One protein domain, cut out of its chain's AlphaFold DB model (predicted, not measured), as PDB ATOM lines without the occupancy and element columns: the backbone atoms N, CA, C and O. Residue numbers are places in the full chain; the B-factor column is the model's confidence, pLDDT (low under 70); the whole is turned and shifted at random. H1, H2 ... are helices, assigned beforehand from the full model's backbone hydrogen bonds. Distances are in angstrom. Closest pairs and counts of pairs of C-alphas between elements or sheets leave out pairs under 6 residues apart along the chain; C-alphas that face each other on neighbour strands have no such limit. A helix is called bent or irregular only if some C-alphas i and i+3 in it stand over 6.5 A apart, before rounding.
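AT A GLANCE: This is residues 277 to 305 and 317 to 378 of the 492 residues of an uncharacterized protein of Sphaerobolus stellatus (strain SS14) (UniProt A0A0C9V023). A small head made of three short helices, H1, H2 and H3, and the first part of the long helix H4 is drawn out on one side by the rest of H4, whose residues 359 to 378 stick out as a free arm. In the head, H1 and H2 make a corner at their link, and H4 crosses the last part of H1 on its way out. The printed part has 91 residues with four named helices, H1, H2, H3 and H4 in that order, and no named strand; its class is all helix. It is loose, with a radius of gyration of the C-alphas of 17.8 A, and it spans 66 by 31 by 19 A, the arm making the length.

IN THESE COORDINATES: H1, residues 277 to 287, begins with C-alpha 277 at (102.160, 155.018, 131.191) and measures 15.3 A from first to last C-alpha. H2, residues 292 to 300, measures 12.0 A. H3, residues 327 to 336, measures 14.2 A and begins with C-alpha 327 at (107.987, 167.117, 134.913). H4, residues 342 to 378, measures 51.4 A and ends with C-alpha 378 at (116.470, 133.548, 104.464). H4 has a kink of 38 degrees near residue 349 and is irregular, but only just: C-alphas 347 and 350 are 6.7 A apart.

HOW THE PARTS SIT: H1 and H2 only just touch, with 3 pairs of C-alphas within 8 A, and only at the corner by their link; the closest C-alphas, of Ile 286 and Trp 293, are 6.0 A apart. Their lines are about perpendicular, at 90 degrees. H1 and H3 are close but not clearly touching, with the closest C-alphas, of Leu 282 and Thr 327, 6.7 A apart. H2 and H3 are near each other, with 10 pairs of C-alphas within 10 A. H3 and H4 are apart, but only just, their closest C-alphas being 8.4 A apart. H4 touches H1 with residues 349 to 357 alone; the closest C-alphas, of Phe 287 and Glu 350, are 5.6 A apart, and the lines are about perpendicular, at 74 degrees. H4 only just touches H2, with residue 342 alone and 3 pairs of C-alphas within 8 A; the closest, of Val 297 and Pro 342, are 7.4 A apart. H2 and H4 run opposite ways at a steep tilt of 39 degrees. Every O i to N i+4 pair is within hydrogen-bond range in H1, H2 and H3, and 30 of 33 are in H4.

THE WHOLE: The two C-alphas farthest apart, of Asp 305 and Ser 378, are 67.0 A from each other. Without residues 359 to 378, which stand free, the body has 71 residues and spans 33 by 31 by 17 A. Residues 306 to 316 are not printed, and C-alphas 305 and 317 are 20.5 A apart across this cut, which lies in the link from H2 to H3. The links H1 to H2 and H3 to H4 are tight. The mean pLDDT of the printed part is 75.1; it is under 70 at residues 297, 299 to 305, 317 to 322, 360 to 361, 367 and 373.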
ATOM      1  N   ALA A 277     100.958 154.988 132.032       72.69
ATOM      2  CA  ALA A 277     102.160 155.018 131.191       72.69
ATOM      3  C   ALA A 277     102.898 156.373 131.226       72.69
ATOM      4  O   ALA A 277     104.108 156.430 131.022       72.69
ATOM      5  N   GLU A 278     102.192 157.467 131.528       76.44
ATOM      6  CA  GLU A 278     102.783 158.806 131.637       76.44
ATOM      7  C   GLU A 278     103.710 158.958 132.849       76.44
ATOM      8  O   GLU A 278     104.796 159.524 132.719       76.44
ATOM      9  N   ALA A 279     103.325 158.425 134.014       77.94
ATOM     10  CA  ALA A 279     104.145 158.484 135.226       77.94
ATOM     11  C   ALA A 279     105.404 157.618 135.080       77.94
ATOM     12  O   ALA A 279     106.498 158.036 135.453       77.94
ATOM     13  N   GLU A 280     105.262 156.439 134.472       81.50
ATOM     14  CA  GLU A 280     106.386 155.557 134.161       81.50
ATOM     15  C   GLU A 280     107.337 156.196 133.140       81.50
ATOM     16  O   GLU A 280     108.547 156.219 133.355       81.50
ATOM     17  N   SER A 281     106.797 156.809 132.080       84.06
ATOM     18  CA  SER A 281     107.589 157.540 131.087       84.06
ATOM     19  C   SER A 281     108.332 158.729 131.705       84.06
ATOM     20  O   SER A 281     109.498 158.953 131.382       84.06
ATOM     21  N   LEU A 282     107.704 159.464 132.628       86.31
ATOM     22  CA  LEU A 282     108.341 160.562 133.360       86.31
ATOM     23  C   LEU A 282     109.447 160.067 134.298       86.31
ATOM     24  O   LEU A 282     110.527 160.653 134.301       86.31
ATOM     25  N   LEU A 283     109.218 158.989 135.052       86.81
ATOM     26  CA  LEU A 283     110.245 158.380 135.904       86.81
ATOM     27  C   LEU A 283     111.430 157.898 135.070       86.81
ATOM     28  O   LEU A 283     112.573 158.239 135.362       86.81
ATOM     29  N   GLN A 284     111.159 157.187 133.979       85.62
ATOM     30  CA  GLN A 284     112.188 156.759 133.044       85.62
ATOM     31  C   GLN A 284     112.942 157.971 132.486       85.62
ATOM     32  O   GLN A 284     114.163 158.019 132.518       85.62
ATOM     33  N   HIS A 285     112.245 159.023 132.065       85.62
ATOM     34  CA  HIS A 285     112.876 160.239 131.560       85.62
ATOM     35  C   HIS A 285     113.768 160.947 132.594       85.62
ATOM     36  O   HIS A 285     114.797 161.519 132.224       85.62
ATOM     37  N   ILE A 286     113.380 160.927 133.869       85.44
ATOM     38  CA  ILE A 286     114.135 161.522 134.975       85.44
ATOM     39  C   ILE A 286     115.392 160.697 135.287       85.44
ATOM     40  O   ILE A 286     116.464 161.278 135.453       85.44
ATOM     41  N   PHE A 287     115.274 159.366 135.326       85.44
ATOM     42  CA  PHE A 287     116.332 158.466 135.804       85.44
ATOM     43  C   PHE A 287     117.179 157.808 134.703       85.44
ATOM     44  O   PHE A 287     118.257 157.300 134.992       85.44
ATOM     45  N   SER A 288     116.761 157.829 133.434       78.31
ATOM     46  CA  SER A 288     117.537 157.253 132.318       78.31
ATOM     47  C   SER A 288     118.741 158.101 131.897       78.31
ATOM     48  O   SER A 288     119.561 157.645 131.105       78.31
ATOM     49  N   SER A 289     118.862 159.332 132.391       76.81
ATOM     50  CA  SER A 289     119.996 160.219 132.116       76.81
ATOM     51  C   SER A 289     120.730 160.543 133.411       76.81
ATOM     52  O   SER A 289     120.191 161.249 134.269       76.81
ATOM     53  N   THR A 290     121.961 160.047 133.528       74.38
ATOM     54  CA  THR A 290     122.842 160.277 134.678       74.38
ATOM     55  C   THR A 290     122.993 161.774 134.950       74.38
ATOM     56  O   THR A 290     123.253 162.551 134.033       74.38
ATOM     57  N   GLY A 291     122.806 162.183 136.206       72.31
ATOM     58  CA  GLY A 291     122.936 163.580 136.637       72.31
ATOM     59  C   GLY A 291     121.718 164.467 136.365       72.31
ATOM     60  O   GLY A 291     121.658 165.577 136.882       72.31
ATOM     61  N   ARG A 292     120.697 164.000 135.636       79.50
ATOM     62  CA  ARG A 292     119.498 164.812 135.383       79.50
ATOM     63  C   ARG A 292     118.632 164.992 136.620       79.50
ATOM     64  O   ARG A 292     118.091 166.073 136.833       79.50
ATOM     65  N   TRP A 293     118.521 163.959 137.452       79.19
ATOM     66  CA  TRP A 293     117.938 164.108 138.782       79.19
ATOM     67  C   TRP A 293     118.700 165.161 139.592       79.19
ATOM     68  O   TRP A 293     118.081 166.060 140.149       79.19
ATOM     69  N   ASP A 294     120.035 165.129 139.571       75.00
ATOM     70  CA  ASP A 294     120.861 166.121 140.264       75.00
ATOM     71  C   ASP A 294     120.678 167.536 139.696       75.00
ATOM     72  O   ASP A 294     120.619 168.485 140.467       75.00
ATOM     73  N   GLU A 295     120.514 167.706 138.380       78.19
ATOM     74  CA  GLU A 295     120.179 168.993 137.750       78.19
ATOM     75  C   GLU A 295     118.788 169.496 138.156       78.19
ATOM     76  O   GLU A 295     118.594 170.690 138.396       78.19
ATOM     77  N   LEU A 296     117.812 168.596 138.256       73.62
ATOM     78  CA  LEU A 296     116.448 168.913 138.672       73.62
ATOM     79  C   LEU A 296     116.385 169.286 140.157       73.62
ATOM     80  O   LEU A 296     115.725 170.263 140.525       73.62
ATOM     81  N   VAL A 297     117.118 168.554 140.997       68.69
ATOM     82  CA  VAL A 297     117.295 168.854 142.418       68.69
ATOM     83  C   VAL A 297     118.064 170.171 142.574       68.69
ATOM     84  O   VAL A 297     117.563 171.096 143.205       68.69
ATOM     85  N   ALA A 298     119.215 170.343 141.926       71.06
ATOM     86  CA  ALA A 298     120.033 171.554 142.032       71.06
ATOM     87  C   ALA A 298     119.351 172.806 141.448       71.06
ATOM     88  O   ALA A 298     119.543 173.912 141.959       71.06
ATOM     89  N   GLY A 299     118.543 172.648 140.394       62.50
ATOM     90  CA  GLY A 299     117.857 173.736 139.698       62.50
ATOM     91  C   GLY A 299     116.555 174.204 140.356       62.50
ATOM     92  O   GLY A 299     116.170 175.355 140.153       62.50
ATOM     93  N   ARG A 300     115.876 173.356 141.147       55.88
ATOM     94  CA  ARG A 300     114.571 173.685 141.766       55.88
ATOM     95  C   ARG A 300     114.495 173.530 143.286       55.88
ATOM     96  O   ARG A 300     113.619 174.141 143.885       55.88
ATOM     97  N   TRP A 301     115.420 172.805 143.921       49.06
ATOM     98  CA  TRP A 301     115.554 172.751 145.388       49.06
ATOM     99  C   TRP A 301     116.554 173.768 145.928       49.06
ATOM    100  O   TRP A 301     116.928 173.732 147.104       49.06
ATOM    101  N   LYS A 302     116.986 174.718 145.093       42.34
ATOM    102  CA  LYS A 302     117.588 175.941 145.604       42.34
ATOM    103  C   LYS A 302     116.528 176.598 146.478       42.34
ATOM    104  O   LYS A 302     115.545 177.101 145.949       42.34
ATOM    105  N   ARG A 303     116.714 176.473 147.797       39.09
ATOM    106  CA  ARG A 303     115.947 177.090 148.883       39.09
ATOM    107  C   ARG A 303     115.270 178.352 148.347       39.09
ATOM    108  O   ARG A 303     115.928 179.369 148.157       39.09
ATOM    109  N   ASN A 304     113.988 178.259 147.995       35.03
ATOM    110  CA  ASN A 304     113.224 179.467 147.756       35.03
ATOM    111  C   ASN A 304     113.192 180.146 149.121       35.03
ATOM    112  O   ASN A 304     112.653 179.567 150.063       35.03
ATOM    113  N   ASP A 305     113.776 181.336 149.240       38.28
ATOM    114  CA  ASP A 305     113.768 182.169 150.451       38.28
ATOM    115  C   ASP A 305     112.347 182.690 150.786       38.28
ATOM    116  O   ASP A 305     112.167 183.782 151.319       38.28
ATOM    117  N   TYR A 317      98.895 168.109 148.270       54.81
ATOM    118  CA  TYR A 317      98.918 168.566 146.894       54.81
ATOM    119  C   TYR A 317      98.074 167.584 146.077       54.81
ATOM    120  O   TYR A 317      98.487 166.467 145.774       54.81
ATOM    121  N   GLU A 318      96.834 167.971 145.788       64.00
ATOM    122  CA  GLU A 318      95.956 167.191 144.926       64.00
ATOM    123  C   GLU A 318      96.369 167.424 143.474       64.00
ATOM    124  O   GLU A 318      96.167 168.500 142.908       64.00
ATOM    125  N   ILE A 319      96.990 166.408 142.875       61.25
ATOM    126  CA  ILE A 319      97.280 166.403 141.443       61.25
ATOM    127  C   ILE A 319      95.936 166.351 140.692       61.25
ATOM    128  O   ILE A 319      95.169 165.410 140.913       61.25
ATOM    129  N   PRO A 320      95.638 167.310 139.796       67.50
ATOM    130  CA  PRO A 320      94.391 167.312 139.038       67.50
ATOM    131  C   PRO A 320      94.240 166.050 138.174       67.50
ATOM    132  O   PRO A 320      95.121 165.733 137.375       67.50
ATOM    133  N   HIS A 321      93.088 165.374 138.271       62.88
ATOM    134  CA  HIS A 321      92.855 164.057 137.660       62.88
ATOM    135  C   HIS A 321      92.935 163.983 136.123       62.88
ATOM    136  O   HIS A 321      93.074 162.895 135.570       62.88
ATOM    137  N   HIS A 322      92.916 165.123 135.429       66.00
ATOM    138  CA  HIS A 322      92.822 165.191 133.964       66.00
ATOM    139  C   HIS A 322      93.852 166.123 133.320       66.00
ATOM    140  O   HIS A 322      93.724 166.475 132.147       66.00
ATOM    141  N   GLN A 323      94.860 166.562 134.075       76.50
ATOM    142  CA  GLN A 323      95.886 167.448 133.546       76.50
ATOM    143  C   GLN A 323      97.188 166.682 133.349       76.50
ATOM    144  O   GLN A 323      97.640 165.965 134.239       76.50
ATOM    145  N   LYS A 324      97.797 166.853 132.171       80.62
ATOM    146  CA  LYS A 324      99.113 166.297 131.867       80.62
ATOM    147  C   LYS A 324     100.113 166.808 132.902       80.62
ATOM    148  O   LYS A 324     100.403 168.005 132.928       80.62
ATOM    149  N   LEU A 325     100.609 165.900 133.738       81.31
ATOM    150  CA  LEU A 325     101.620 166.192 134.749       81.31
ATOM    151  C   LEU A 325     102.870 166.723 134.056       81.31
ATOM    152  O   LEU A 325     103.507 166.021 133.265       81.31
ATOM    153  N   ASP A 326     103.234 167.969 134.347       86.12
ATOM    154  CA  ASP A 326     104.530 168.464 133.917       86.12
ATOM    155  C   ASP A 326     105.640 167.845 134.787       86.12
ATOM    156  O   ASP A 326     105.438 167.458 135.943       86.12
ATOM    157  N   THR A 327     106.845 167.733 134.226       85.12
ATOM    158  CA  THR A 327     107.987 167.117 134.913       85.12
ATOM    159  C   THR A 327     108.280 167.782 136.262       85.12
ATOM    160  O   THR A 327     108.726 167.113 137.187       85.12
ATOM    161  N   SER A 328     108.009 169.080 136.417       82.38
ATOM    162  CA  SER A 328     108.266 169.796 137.666       82.38
ATOM    163  C   SER A 328     107.220 169.566 138.754       82.38
ATOM    164  O   SER A 328     107.602 169.450 139.915       82.38
ATOM    165  N   GLN A 329     105.945 169.431 138.394       86.31
ATOM    166  CA  GLN A 329     104.866 169.032 139.298       86.31
ATOM    167  C   GLN A 329     105.101 167.616 139.822       86.31
ATOM    168  O   GLN A 329     104.974 167.366 141.017       86.31
ATOM    169  N   PHE A 330     105.535 166.709 138.945       87.38
ATOM    170  CA  PHE A 330     105.839 165.334 139.325       87.38
ATOM    171  C   PHE A 330     107.040 165.233 140.280       87.38
ATOM    172  O   PHE A 330     107.004 164.486 141.254       87.38
ATOM    173  N   ILE A 331     108.090 166.032 140.061       84.31
ATOM    174  CA  ILE A 331     109.257 166.080 140.959       84.31
ATOM    175  C   ILE A 331     108.910 166.722 142.303       84.31
ATOM    176  O   ILE A 331     109.379 166.254 143.339       84.31
ATOM    177  N   TYR A 332     108.088 167.775 142.296       84.19
ATOM    178  CA  TYR A 332     107.580 168.382 143.525       84.19
ATOM    179  C   TYR A 332     106.793 167.361 144.347       84.19
ATOM    180  O   TYR A 332     107.057 167.199 145.533       84.19
ATOM    181  N   TRP A 333     105.903 166.605 143.702       89.94
ATOM    182  CA  TRP A 333     105.160 165.526 144.345       89.94
ATOM    183  C   TRP A 333     106.081 164.420 144.888       89.94
ATOM    184  O   TRP A 333     105.947 164.028 146.048       89.94
ATOM    185  N   LEU A 334     107.068 163.966 144.101       85.06
ATOM    186  CA  LEU A 334     108.053 162.972 144.549       85.06
ATOM    187  C   LEU A 334     108.782 163.434 145.819       85.06
ATOM    188  O   LEU A 334     108.942 162.658 146.756       85.06
ATOM    189  N   GLY A 335     109.192 164.700 145.867       87.06
ATOM    190  CA  GLY A 335     109.892 165.275 147.011       87.06
ATOM    191  C   GLY A 335     109.016 165.520 148.237       87.06
ATOM    192  O   GLY A 335     109.380 165.135 149.346       87.06
ATOM    193  N   CYS A 336     107.886 166.200 148.042       78.69
ATOM    194  CA  CYS A 336     107.058 166.731 149.124       78.69
ATOM    195  C   CYS A 336     106.031 165.726 149.651       78.69
ATOM    196  O   CYS A 336     105.846 165.655 150.864       78.69
ATOM    197  N   ASP A 337     105.403 164.945 148.773       78.44
ATOM    198  CA  ASP A 337     104.315 164.037 149.154       78.44
ATOM    199  C   ASP A 337     104.788 162.589 149.274       78.44
ATOM    200  O   ASP A 337     104.394 161.882 150.201       78.44
ATOM    201  N   ALA A 338     105.658 162.138 148.364       79.38
ATOM    202  CA  ALA A 338     106.210 160.783 148.414       79.38
ATOM    203  C   ALA A 338     107.462 160.669 149.306       79.38
ATOM    204  O   ALA A 338     107.921 159.558 149.572       79.38
ATOM    205  N   GLY A 339     108.016 161.795 149.774       87.12
ATOM    206  CA  GLY A 339     109.186 161.825 150.657       87.12
ATOM    207  C   GLY A 339     110.469 161.297 150.007       87.12
ATOM    208  O   GLY A 339     111.373 160.838 150.706       87.12
ATOM    209  N   VAL A 340     110.557 161.331 148.675       86.88
ATOM    210  CA  VAL A 340     111.729 160.869 147.931       86.88
ATOM    211  C   VAL A 340     112.847 161.892 148.078       86.88
ATOM    212  O   VAL A 340     112.891 162.916 147.394       86.88
ATOM    213  N   THR A 341     113.772 161.611 148.992       85.12
ATOM    214  CA  THR A 341     114.995 162.399 149.145       85.12
ATOM    215  C   THR A 341     115.953 162.135 147.979       85.12
ATOM    216  O   THR A 341     115.890 161.068 147.358       85.12
ATOM    217  N   PRO A 342     116.882 163.061 147.673       81.88
ATOM    218  CA  PRO A 342     117.897 162.822 146.652       81.88
ATOM    219  C   PRO A 342     118.719 161.550 146.896       81.88
ATOM    220  O   PRO A 342     118.992 160.817 145.949       81.88
ATOM    221  N   ASP A 343     119.036 161.255 148.160       81.50
ATOM    222  CA  ASP A 343     119.763 160.043 148.543       81.50
ATOM    223  C   ASP A 343     118.924 158.782 148.301       81.50
ATOM    224  O   ASP A 343     119.423 157.816 147.729       81.50
ATOM    225  N   LEU A 344     117.629 158.805 148.645       82.12
ATOM    226  CA  LEU A 344     116.721 157.682 148.396       82.12
ATOM    227  C   LEU A 344     116.531 157.431 146.894       82.12
ATOM    228  O   LEU A 344     116.536 156.282 146.447       82.12
ATOM    229  N   ALA A 345     116.397 158.501 146.109       81.56
ATOM    230  CA  ALA A 345     116.311 158.414 144.659       81.56
ATOM    231  C   ALA A 345     117.574 157.778 144.062       81.56
ATOM    232  O   ALA A 345     117.463 156.847 143.270       81.56
ATOM    233  N   ARG A 346     118.761 158.218 144.493       80.12
ATOM    234  CA  ARG A 346     120.048 157.706 144.003       80.12
ATOM    235  C   ARG A 346     120.329 156.269 144.445       80.12
ATOM    236  O   ARG A 346     120.842 155.475 143.668       80.12
ATOM    237  N   GLU A 347     120.008 155.917 145.688       82.94
ATOM    238  CA  GLU A 347     120.324 154.592 146.234       82.94
ATOM    239  C   GLU A 347     119.344 153.513 145.756       82.94
ATOM    240  O   GLU A 347     119.747 152.372 145.529       82.94
ATOM    241  N   LYS A 348     118.051 153.841 145.629       83.75
ATOM    242  CA  LYS A 348     116.999 152.833 145.409       83.75
ATOM    243  C   LYS A 348     116.305 152.941 144.059       83.75
ATOM    244  O   LYS A 348     115.960 151.914 143.485       83.75
ATOM    245  N   ILE A 349     116.082 154.153 143.556       82.00
ATOM    246  CA  ILE A 349     115.239 154.373 142.372       82.00
ATOM    247  C   ILE A 349     116.085 154.385 141.094       82.00
ATOM    248  O   ILE A 349     115.751 153.710 140.121       82.00
ATOM    249  N   GLU A 350     117.218 155.087 141.103       81.31
ATOM    250  CA  GLU A 350     118.119 155.204 139.956       81.31
ATOM    251  C   GLU A 350     118.649 153.840 139.470       81.31
ATOM    252  O   GLU A 350     118.501 153.563 138.277       81.31
ATOM    253  N   PRO A 351     119.154 152.924 140.329       81.50
ATOM    254  CA  PRO A 351     119.663 151.630 139.869       81.50
ATOM    255  C   PRO A 351     118.584 150.765 139.211       81.50
ATOM    256  O   PRO A 351     118.854 150.099 138.212       81.50
ATOM    257  N   TYR A 352     117.350 150.818 139.726       81.50
ATOM    258  CA  TYR A 352     116.210 150.096 139.164       81.50
ATOM    259  C   TYR A 352     115.897 150.567 137.739       81.50
ATOM    260  O   TYR A 352     115.810 149.758 136.814       81.50
ATOM    261  N   PHE A 353     115.791 151.881 137.521       80.00
ATOM    262  CA  PHE A 353     115.497 152.415 136.190       80.00
ATOM    263  C   PHE A 353     116.669 152.261 135.221       80.00
ATOM    264  O   PHE A 353     116.440 152.031 134.030       80.00
ATOM    265  N   LEU A 354     117.912 152.316 135.707       75.69
ATOM    266  CA  LEU A 354     119.095 152.026 134.900       75.69
ATOM    267  C   LEU A 354     119.096 150.560 134.445       75.69
ATOM    268  O   LEU A 354     119.331 150.276 133.269       75.69
ATOM    269  N   GLN A 355     118.753 149.632 135.343       75.44
ATOM    270  CA  GLN A 355     118.618 148.209 135.039       75.44
ATOM    271  C   GLN A 355     117.473 147.945 134.054       75.44
ATOM    272  O   GLN A 355     117.684 147.263 133.051       75.44
ATOM    273  N   CYS A 356     116.284 148.515 134.276       70.75
ATOM    274  CA  CYS A 356     115.150 148.367 133.360       70.75
ATOM    275  C   CYS A 356     115.450 148.969 131.979       70.75
ATOM    276  O   CYS A 356     115.156 148.344 130.957       70.75
ATOM    277  N   SER A 357     116.096 150.138 131.923       70.06
ATOM    278  CA  SER A 357     116.510 150.772 130.664       70.06
ATOM    279  C   SER A 357     117.539 149.918 129.924       70.06
ATOM    280  O   SER A 357     117.375 149.655 128.734       70.06
ATOM    281  N   THR A 358     118.552 149.408 130.629       70.50
ATOM    282  CA  THR A 358     119.590 148.538 130.052       70.50
ATOM    283  C   THR A 358     118.997 147.223 129.554       70.50
ATOM    284  O   THR A 358     119.288 146.812 128.434       70.50
ATOM    285  N   ARG A 359     118.091 146.600 130.321       71.50
ATOM    286  CA  ARG A 359     117.366 145.388 129.916       71.50
ATOM    287  C   ARG A 359     116.506 145.628 128.675       71.50
ATOM    288  O   ARG A 359     116.491 144.804 127.769       71.50
ATOM    289  N   THR A 360     115.827 146.771 128.603       67.94
ATOM    290  CA  THR A 360     114.983 147.144 127.457       67.94
ATOM    291  C   THR A 360     115.823 147.383 126.204       67.94
ATOM    292  O   THR A 360     115.488 146.888 125.127       67.94
ATOM    293  N   ILE A 361     116.940 148.106 126.338       67.62
ATOM    294  CA  ILE A 361     117.893 148.349 125.249       67.62
ATOM    295  C   ILE A 361     118.493 147.025 124.775       67.62
ATOM    296  O   ILE A 361     118.482 146.763 123.574       67.62
ATOM    297  N   TRP A 362     118.942 146.174 125.699       70.19
ATOM    298  CA  TRP A 362     119.491 144.856 125.394       70.19
ATOM    299  C   TRP A 362     118.484 143.999 124.628       70.19
ATOM    300  O   TRP A 362     118.767 143.594 123.508       70.19
ATOM    301  N   ASN A 363     117.265 143.835 125.150       70.56
ATOM    302  CA  ASN A 363     116.211 143.061 124.489       70.56
ATOM    303  C   ASN A 363     115.910 143.583 123.077       70.56
ATOM    304  O   ASN A 363     115.755 142.800 122.142       70.56
ATOM    305  N   LYS A 364     115.868 144.908 122.895       72.69
ATOM    306  CA  LYS A 364     115.617 145.531 121.591       72.69
ATOM    307  C   LYS A 364     116.770 145.316 120.608       72.69
ATOM    308  O   LYS A 364     116.519 145.105 119.421       72.69
ATOM    309  N   VAL A 365     118.016 145.377 121.080       72.94
ATOM    310  CA  VAL A 365     119.215 145.113 120.270       72.94
ATOM    311  C   VAL A 365     119.287 143.635 119.903       72.94
ATOM    312  O   VAL A 365     119.403 143.324 118.722       72.94
ATOM    313  N   THR A 366     119.124 142.727 120.866       73.06
ATOM    314  CA  THR A 366     119.119 141.276 120.639       73.06
ATOM    315  C   THR A 366     118.021 140.869 119.661       73.06
ATOM    316  O   THR A 366     118.305 140.153 118.706       73.06
ATOM    317  N   LEU A 367     116.797 141.384 119.823       68.19
ATOM    318  CA  LEU A 367     115.684 141.095 118.916       68.19
ATOM    319  C   LEU A 367     115.959 141.598 117.493       68.19
ATOM    320  O   LEU A 367     115.741 140.867 116.532       68.19
ATOM    321  N   ARG A 368     116.477 142.823 117.331       75.12
ATOM    322  CA  ARG A 368     116.833 143.353 116.004       75.12
ATOM    323  C   ARG A 368     117.970 142.574 115.351       75.12
ATOM    324  O   ARG A 368     117.907 142.324 114.151       75.12
ATOM    325  N   SER A 369     118.984 142.189 116.119       76.69
ATOM    326  CA  SER A 369     120.095 141.373 115.627       76.69
ATOM    327  C   SER A 369     119.623 139.981 115.208       76.69
ATOM    328  O   SER A 369     120.019 139.511 114.147       76.69
ATOM    329  N   LEU A 370     118.722 139.360 115.977       75.00
ATOM    330  CA  LEU A 370     118.126 138.064 115.650       75.00
ATOM    331  C   LEU A 370     117.259 138.138 114.385       75.00
ATOM    332  O   LEU A 370     117.412 137.320 113.483       75.00
ATOM    333  N   LEU A 371     116.397 139.153 114.277       76.12
ATOM    334  CA  LEU A 371     115.568 139.369 113.088       76.12
ATOM    335  C   LEU A 371     116.424 139.603 111.839       76.12
ATOM    336  O   LEU A 371     116.160 139.015 110.795       76.12
ATOM    337  N   ARG A 372     117.497 140.392 111.959       79.19
ATOM    338  CA  ARG A 372     118.437 140.636 110.861       79.19
ATOM    339  C   ARG A 372     119.231 139.382 110.486       79.19
ATOM    340  O   ARG A 372     119.482 139.155 109.308       79.19
ATOM    341  N   ALA A 373     119.616 138.556 111.458       68.69
ATOM    342  CA  ALA A 373     120.274 137.276 111.201       68.69
ATOM    343  C   ALA A 373     119.346 136.307 110.449       68.69
ATOM    344  O   ALA A 373     119.772 135.688 109.474       68.69
ATOM    345  N   ASN A 374     118.070 136.244 110.836       72.44
ATOM    346  CA  ASN A 374     117.056 135.432 110.161       72.44
ATOM    347  C   ASN A 374     116.771 135.929 108.736       72.44
ATOM    348  O   ASN A 374     116.651 135.122 107.817       72.44
ATOM    349  N   GLU A 375     116.732 137.246 108.526       81.69
ATOM    350  CA  GLU A 375     116.604 137.851 107.196       81.69
ATOM    351  C   GLU A 375     117.797 137.484 106.295       81.69
ATOM    352  O   GLU A 375     117.614 137.036 105.164       81.69
ATOM    353  N   ILE A 376     119.029 137.578 106.813       76.75
ATOM    354  CA  ILE A 376     120.248 137.193 106.083       76.75
ATOM    355  C   ILE A 376     120.262 135.687 105.776       76.75
ATOM    356  O   ILE A 376     120.654 135.293 104.675       76.75
ATOM    357  N   ALA A 377     119.831 134.846 106.719       73.62
ATOM    358  CA  ALA A 377     119.731 133.402 106.521       73.62
ATOM    359  C   ALA A 377     118.683 133.048 105.452       73.62
ATOM    360  O   ALA A 377     118.956 132.228 104.575       73.62
ATOM    361  N   SER A 378     117.530 133.724 105.462       74.50
ATOM    362  CA  SER A 378     116.470 133.548 104.464       74.50
ATOM    363  C   SER A 378     116.907 133.989 103.065       74.50
ATOM    364  O   SER A 378     116.555 133.342 102.081       74.50
TER     365      SER A 378